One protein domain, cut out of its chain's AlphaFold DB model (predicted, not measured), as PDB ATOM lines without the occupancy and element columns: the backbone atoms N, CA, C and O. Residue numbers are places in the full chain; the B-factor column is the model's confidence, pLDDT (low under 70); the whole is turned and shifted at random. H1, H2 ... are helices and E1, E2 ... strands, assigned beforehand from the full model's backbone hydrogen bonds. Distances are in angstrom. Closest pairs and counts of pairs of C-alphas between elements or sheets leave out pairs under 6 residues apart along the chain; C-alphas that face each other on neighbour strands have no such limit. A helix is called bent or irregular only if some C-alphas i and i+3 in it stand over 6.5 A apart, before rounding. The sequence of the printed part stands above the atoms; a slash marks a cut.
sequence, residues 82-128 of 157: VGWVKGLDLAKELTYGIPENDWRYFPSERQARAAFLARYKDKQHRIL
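This is residues 82 to 128 of the 157 residues of an uncharacterized protein of Moniliophthora perniciosa (strain FA553 / isolate CP02) (UniProt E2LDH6). Two helices, H2 and the shorter H1, lie at opposite sides of a small, flattish body, and two short strands, E1 and E2, run between them without forming a sheet. The chain goes to and fro, along E1, back along H1, along E2 and back along H2; the loop of residues 96 to 101 sticks out after H1, and a tail with no named element, residues 122 to 128, follows H2. The printed part has 47 residues with two named helices and two named strands, in the order E1, H1, E2, H2; its class is mixed, helices and strands. It is compact, with a radius of gyration of the C-alphas of 10.5 A, and spans 27 by 25 by 14 A, only just flat.

The longest helix is H2, residues 109 to 121, 18.0 A from first to last C-alpha; it begins with C-alpha 109 at (-19.103, 104.538, -79.706) and ends with C-alpha 121 at (-13.971, 112.356, -64.295). Strand E2, residues 103 to 106, measures 10.4 A. Strand E1, residues 83 to 86, measures 10.6 A and begins with C-alpha 83 at (-20.243, 102.042, -68.980). Helix H1, residues 88 to 95, measures 10.2 A.

H2 has 7 pairs of C-alphas within 8 A of E1, the closest being those of Trp 84 and Ala 112, 6.2 A apart. H2 and E2 have 2 such pairs, the closest being those of Phe 106 and Ala 112, 5.6 A apart. E1 and E2 are near each other, with 8 pairs of C-alphas within 10 A but no pair within 8 A; each pairs with no named strand. The closest C-alphas of E1 and H1 are those of Val 85 and Ala 91, 6.6 A apart. The closest of H1 and E2 are those of Thr 95 and Trp 103, 6.9 A apart. H1 and H2 are apart. In both H1 and H2 every O i to N i+4 pair is within hydrogen-bond range, and neither helix is bent.

The two C-alphas farthest apart are those of Asp 89 and Asp 122, at 28.1 A, while those of Val 82 and Leu 128, the first and last printed, are 9.3 A apart. The printed part has no cut. The links from E1 to H1 and from E2 to H2 are tight, with 1 and 2 residues; the link from H1 to E2, with 7 residues, is short. Within it, residues 96 to 101 stand free. The mean pLDDT of the printed part is 78.3, and the model's confidence is under 70 at residue 97 and at residues 125 to 128.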
ATOM      1  N   VAL A  82     -21.887 100.067 -64.888       77.31
ATOM      2  CA  VAL A  82     -21.803 101.383 -65.542       77.31
ATOM      3  C   VAL A  82     -20.841 101.295 -66.724       77.31
ATOM      4  O   VAL A  82     -19.910 100.490 -66.708       77.31
ATOM      5  N   GLY A  83     -21.060 102.092 -67.766       79.75
ATOM      6  CA  GLY A  83     -20.243 102.042 -68.980       79.75
ATOM      7  C   GLY A  83     -21.018 102.444 -70.227       79.75
ATOM      8  O   GLY A  83     -22.024 103.143 -70.135       79.75
ATOM      9  N   TRP A  84     -20.549 102.008 -71.397       82.62
ATOM     10  CA  TRP A  84     -21.277 102.149 -72.656       82.62
ATOM     11  C   TRP A  84     -21.420 100.801 -73.363       82.62
ATOM     12  O   TRP A  84     -20.488 100.001 -73.364       82.62
ATOM     13  N   VAL A  85     -22.581 100.556 -73.966       79.50
ATOM     14  CA  VAL A  85     -22.932  99.299 -74.639       79.50
ATOM     15  C   VAL A  85     -23.595  99.563 -75.983       79.50
ATOM     16  O   VAL A  85     -24.246 100.592 -76.163       79.50
ATOM     17  N   LYS A  86     -23.445  98.640 -76.934       79.31
ATOM     18  CA  LYS A  86     -24.178  98.674 -78.202       79.31
ATOM     19  C   LYS A  86     -25.426  97.800 -78.095       79.31
ATOM     20  O   LYS A  86     -25.363  96.703 -77.548       79.31
ATOM     21  N   GLY A  87     -26.528  98.269 -78.671       74.56
ATOM     22  CA  GLY A  87     -27.739  97.470 -78.833       74.56
ATOM     23  C   GLY A  87     -28.761  97.663 -77.715       74.56
ATOM     24  O   GLY A  87     -28.438  97.923 -76.556       74.56
ATOM     25  N   LEU A  88     -30.030  97.561 -78.106       77.19
ATOM     26  CA  LEU A  88     -31.172  97.884 -77.259       77.19
ATOM     27  C   LEU A  88     -31.404  96.858 -76.141       77.19
ATOM     28  O   LEU A  88     -31.824  97.246 -75.055       77.19
ATOM     29  N   ASP A  89     -31.163  95.571 -76.387       74.31
ATOM     30  CA  ASP A  89     -31.504  94.521 -75.418       74.31
ATOM     31  C   ASP A  89     -30.599  94.577 -74.186       74.31
ATOM     32  O   ASP A  89     -31.095  94.674 -73.065       74.31
ATOM     33  N   LEU A  90     -29.283  94.678 -74.396       72.62
ATOM     34  CA  LEU A  90     -28.329  94.879 -73.307       72.62
ATOM     35  C   LEU A  90     -28.552  96.226 -72.599       72.62
ATOM     36  O   LEU A  90     -28.464  96.309 -71.376       72.62
ATOM     37  N   ALA A  91     -28.900  97.281 -73.342       76.88
ATOM     38  CA  ALA A  91     -29.227  98.571 -72.741       76.88
ATOM     39  C   ALA A  91     -30.450  98.486 -71.819       76.88
ATOM     40  O   ALA A  91     -30.397  99.008 -70.711       76.88
ATOM     41  N   LYS A  92     -31.517  97.787 -72.229       77.62
ATOM     42  CA  LYS A  92     -32.712  97.588 -71.395       77.62
ATOM     43  C   LYS A  92     -32.386  96.897 -70.085       77.62
ATOM     44  O   LYS A  92     -32.922  97.307 -69.064       77.62
ATOM     45  N   GLU A  93     -31.539  95.872 -70.106       74.31
ATOM     46  CA  GLU A  93     -31.129  95.180 -68.881       74.31
ATOM     47  C   GLU A  93     -30.378  96.114 -67.929       74.31
ATOM     48  O   GLU A  93     -30.635  96.111 -66.726       74.31
ATOM     49  N   LEU A  94     -29.485  96.946 -68.469       73.75
ATOM     50  CA  LEU A  94     -28.641  97.838 -67.677       73.75
ATOM     51  C   LEU A  94     -29.371  99.082 -67.162       73.75
ATOM     52  O   LEU A  94     -29.040  99.574 -66.085       73.75
ATOM     53  N   THR A  95     -30.354  99.598 -67.901       75.44
ATOM     54  CA  THR A  95     -31.120 100.794 -67.511       75.44
ATOM     55  C   THR A  95     -32.426 100.457 -66.797       75.44
ATOM     56  O   THR A  95     -33.183 101.362 -66.438       75.44
ATOM     57  N   TYR A  96     -32.743  99.173 -66.608       72.00
ATOM     58  CA  TYR A  96     -33.974  98.762 -65.945       72.00
ATOM     59  C   TYR A  96     -34.011  99.277 -64.501       72.00
ATOM     60  O   TYR A  96     -33.178  98.913 -63.675       72.00
ATOM     61  N   GLY A  97     -34.994 100.125 -64.188       68.12
ATOM     62  CA  GLY A  97     -35.109 100.748 -62.868       68.12
ATOM     63  C   GLY A  97     -34.073 101.846 -62.592       68.12
ATOM     64  O   GLY A  97     -33.977 102.294 -61.453       68.12
ATOM     65  N   ILE A  98     -33.327 102.291 -63.608       73.94
ATOM     66  CA  ILE A  98     -32.405 103.429 -63.533       73.94
ATOM     67  C   ILE A  98     -33.122 104.682 -64.058       73.94
ATOM     68  O   ILE A  98     -33.781 104.617 -65.103       73.94
ATOM     69  N   PRO A  99     -33.024 105.833 -63.368       75.75
ATOM     70  CA  PRO A  99     -33.644 107.064 -63.837       75.75
ATOM     71  C   PRO A  99     -33.038 107.511 -65.172       75.75
ATOM     72  O   PRO A  99     -31.844 107.360 -65.414       75.75
ATOM     73  N   GLU A 100     -33.855 108.129 -66.024       77.62
ATOM     74  CA  GLU A 100     -33.454 108.578 -67.367       77.62
ATOM     75  C   GLU A 100     -32.269 109.558 -67.361       77.62
ATOM     76  O   GLU A 100     -31.470 109.587 -68.287       77.62
ATOM     77  N   ASN A 101     -32.083 110.315 -66.276       81.50
ATOM     78  CA  ASN A 101     -30.940 111.222 -66.122       81.50
ATOM     79  C   ASN A 101     -29.584 110.502 -66.012       81.50
ATOM     80  O   ASN A 101     -28.535 111.127 -66.226       81.50
ATOM     81  N   ASP A 102     -29.613 109.210 -65.688       81.31
ATOM     82  CA  ASP A 102     -28.448 108.374 -65.418       81.31
ATOM     83  C   ASP A 102     -28.124 107.413 -66.569       81.31
ATOM     84  O   ASP A 102     -27.228 106.574 -66.444       81.31
ATOM     85  N   TRP A 103     -28.758 107.594 -67.730       86.50
ATOM     86  CA  TRP A 103     -28.341 106.958 -68.974       86.50
ATOM     87  C   TRP A 103     -28.640 107.836 -70.200       86.50
ATOM     88  O   TRP A 103     -29.406 108.792 -70.140       86.50
ATOM     89  N   ARG A 104     -27.972 107.584 -71.329       88.69
ATOM     90  CA  ARG A 104     -28.213 108.307 -72.595       88.69
ATOM     91  C   ARG A 104     -27.736 107.497 -73.788       88.69
ATOM     92  O   ARG A 104     -26.764 106.764 -73.668       88.69
ATOM     93  N   TYR A 105     -28.356 107.668 -74.950       88.81
ATOM     94  CA  TYR A 105     -27.905 107.032 -76.187       88.81
ATOM     95  C   TYR A 105     -27.172 107.994 -77.132       88.81
ATOM     96  O   TYR A 105     -27.407 109.202 -77.137       88.81
ATOM     97  N   PHE A 106     -26.299 107.438 -77.968       88.12
ATOM     98  CA  PHE A 106     -25.464 108.145 -78.933       88.12
ATOM     99  C   PHE A 106     -25.396 107.376 -80.266       88.12
ATOM    100  O   PHE A 106     -25.489 106.148 -80.281       88.12
ATOM    101  N   PRO A 107     -25.220 108.069 -81.410       87.81
ATOM    102  CA  PRO A 107     -25.011 107.437 -82.719       87.81
ATOM    103  C   PRO A 107     -23.705 106.646 -82.837       87.81
ATOM    104  O   PRO A 107     -23.593 105.805 -83.717       87.81
ATOM    105  N   SER A 108     -22.692 106.941 -82.020       86.31
ATOM    106  CA  SER A 108     -21.363 106.346 -82.176       86.31
ATOM    107  C   SER A 108     -20.725 106.004 -80.841       86.31
ATOM    108  O   SER A 108     -20.922 106.703 -79.843       86.31
ATOM    109  N   GLU A 109     -19.885 104.971 -80.862       82.00
ATOM    110  CA  GLU A 109     -19.103 104.538 -79.706       82.00
ATOM    111  C   GLU A 109     -18.239 105.673 -79.167       82.00
ATOM    112  O   GLU A 109     -18.190 105.919 -77.967       82.00
ATOM    113  N   ARG A 110     -17.590 106.420 -80.069       84.12
ATOM    114  CA  ARG A 110     -16.709 107.529 -79.698       84.12
ATOM    115  C   ARG A 110     -17.450 108.581 -78.871       84.12
ATOM    116  O   ARG A 110     -16.903 109.062 -77.882       84.12
ATOM    117  N   GLN A 111     -18.680 108.923 -79.257       87.81
ATOM    118  CA  GLN A 111     -19.504 109.879 -78.515       87.81
ATOM    119  C   GLN A 111     -19.960 109.310 -77.169       87.81
ATOM    120  O   GLN A 111     -19.853 110.000 -76.157       87.81
ATOM    121  N   ALA A 112     -20.395 108.048 -77.143       84.69
ATOM    122  CA  ALA A 112     -20.797 107.369 -75.915       84.69
ATOM    123  C   ALA A 112     -19.645 107.298 -74.900       84.69
ATOM    124  O   ALA A 112     -19.784 107.718 -73.751       84.69
ATOM    125  N   ARG A 113     -18.464 106.872 -75.352       82.81
ATOM    126  CA  ARG A 113     -17.245 106.813 -74.543       82.81
ATOM    127  C   ARG A 113     -16.833 108.191 -74.032       82.81
ATOM    128  O   ARG A 113     -16.515 108.328 -72.856       82.81
ATOM    129  N   ALA A 114     -16.848 109.216 -74.884       82.75
ATOM    130  CA  ALA A 114     -16.512 110.577 -74.468       82.75
ATOM    131  C   ALA A 114     -17.480 111.106 -73.394       82.75
ATOM    132  O   ALA A 114     -17.036 111.663 -72.391       82.75
ATOM    133  N   ALA A 115     -18.786 110.878 -73.564       87.12
ATOM    134  CA  ALA A 115     -19.805 111.279 -72.597       87.12
ATOM    135  C   ALA A 115     -19.689 110.517 -71.268       87.12
ATOM    136  O   ALA A 115     -19.850 111.110 -70.197       87.12
ATOM    137  N   PHE A 116     -19.364 109.222 -71.323       84.69
ATOM    138  CA  PHE A 116     -19.058 108.438 -70.133       84.69
ATOM    139  C   PHE A 116     -17.862 109.022 -69.384       84.69
ATOM    140  O   PHE A 116     -17.976 109.358 -68.207       84.69
ATOM    141  N   LEU A 117     -16.739 109.214 -70.081       80.81
ATOM    142  CA  LEU A 117     -15.498 109.712 -69.491       80.81
ATOM    143  C   LEU A 117     -15.642 111.116 -68.893       80.81
ATOM    144  O   LEU A 117     -15.008 111.389 -67.878       80.81
ATOM    145  N   ALA A 118     -16.462 111.989 -69.485       81.75
ATOM    146  CA  ALA A 118     -16.732 113.319 -68.942       81.75
ATOM    147  C   ALA A 118     -17.351 113.234 -67.535       81.75
ATOM    148  O   ALA A 118     -16.752 113.693 -66.569       81.75
ATOM    149  N   ARG A 119     -18.484 112.533 -67.390       79.44
ATOM    150  CA  ARG A 119     -19.137 112.350 -66.079       79.44
ATOM    151  C   ARG A 119     -18.340 111.473 -65.120       79.44
ATOM    152  O   ARG A 119     -18.423 111.659 -63.907       79.44
ATOM    153  N   TYR A 120     -17.571 110.520 -65.642       73.00
ATOM    154  CA  TYR A 120     -16.704 109.675 -64.828       73.00
ATOM    155  C   TYR A 120     -15.618 110.501 -64.128       73.00
ATOM    156  O   TYR A 120     -15.436 110.360 -62.920       73.00
ATOM    157  N   LYS A 121     -14.955 111.413 -64.858       70.44
ATOM    158  CA  LYS A 121     -13.971 112.356 -64.295       70.44
ATOM    159  C   LYS A 121     -14.581 113.249 -63.215       70.44
ATOM    160  O   LYS A 121     -13.948 113.471 -62.187       70.44
ATOM    161  N   ASP A 122     -15.828 113.661 -63.410       75.75
ATOM    162  CA  ASP A 122     -16.567 114.501 -62.465       75.75
ATOM    163  C   ASP A 122     -17.196 113.712 -61.298       75.75
ATOM    164  O   ASP A 122     -17.957 114.272 -60.511       75.75
ATOM    165  N   LYS A 123     -16.906 112.404 -61.173       70.00
ATOM    166  CA  LYS A 123     -17.485 111.490 -60.166       70.00
ATOM    167  C   LYS A 123     -19.024 111.477 -60.151       70.00
ATOM    168  O   LYS A 123     -19.642 111.150 -59.143       70.00
ATOM    169  N   GLN A 124     -19.655 111.779 -61.285       71.00
ATOM    170  CA  GLN A 124     -21.112 111.771 -61.465       71.00
ATOM    171  C   GLN A 124     -21.637 110.387 -61.886       71.00
ATOM    172  O   GLN A 124     -22.533 110.284 -62.720       71.00
ATOM    173  N   HIS A 125     -21.051 109.317 -61.347       68.44
ATOM    174  CA  HIS A 125     -21.485 107.939 -61.571       68.44
ATOM    175  C   HIS A 125     -21.837 107.285 -60.233       68.44
ATOM    176  O   HIS A 125     -21.261 107.626 -59.200       68.44
ATOM    177  N   ARG A 126     -22.795 106.355 -60.237       69.19
ATOM    178  CA  ARG A 126     -23.270 105.665 -59.031       69.19
ATOM    179  C   ARG A 126     -23.259 104.159 -59.249       69.19
ATOM    180  O   ARG A 126     -24.189 103.600 -59.823       69.19
ATOM    181  N   ILE A 127     -22.206 103.500 -58.782       67.81
ATOM    182  CA  ILE A 127     -22.148 102.037 -58.794       67.81
ATOM    183  C   ILE A 127     -22.961 101.529 -57.604       67.81
ATOM    184  O   ILE A 127     -22.658 101.850 -56.456       67.81
ATOM    185  N   LEU A 128     -24.018 100.773 -57.887       63.41
ATOM    186  CA  LEU A 128     -24.826 100.108 -56.872       63.41
ATOM    187  C   LEU A 128     -24.160  98.776 -56.514       63.41
ATOM    188  O   LEU A 128     -23.675  98.068 -57.396       63.41
TER     189      LEU A 128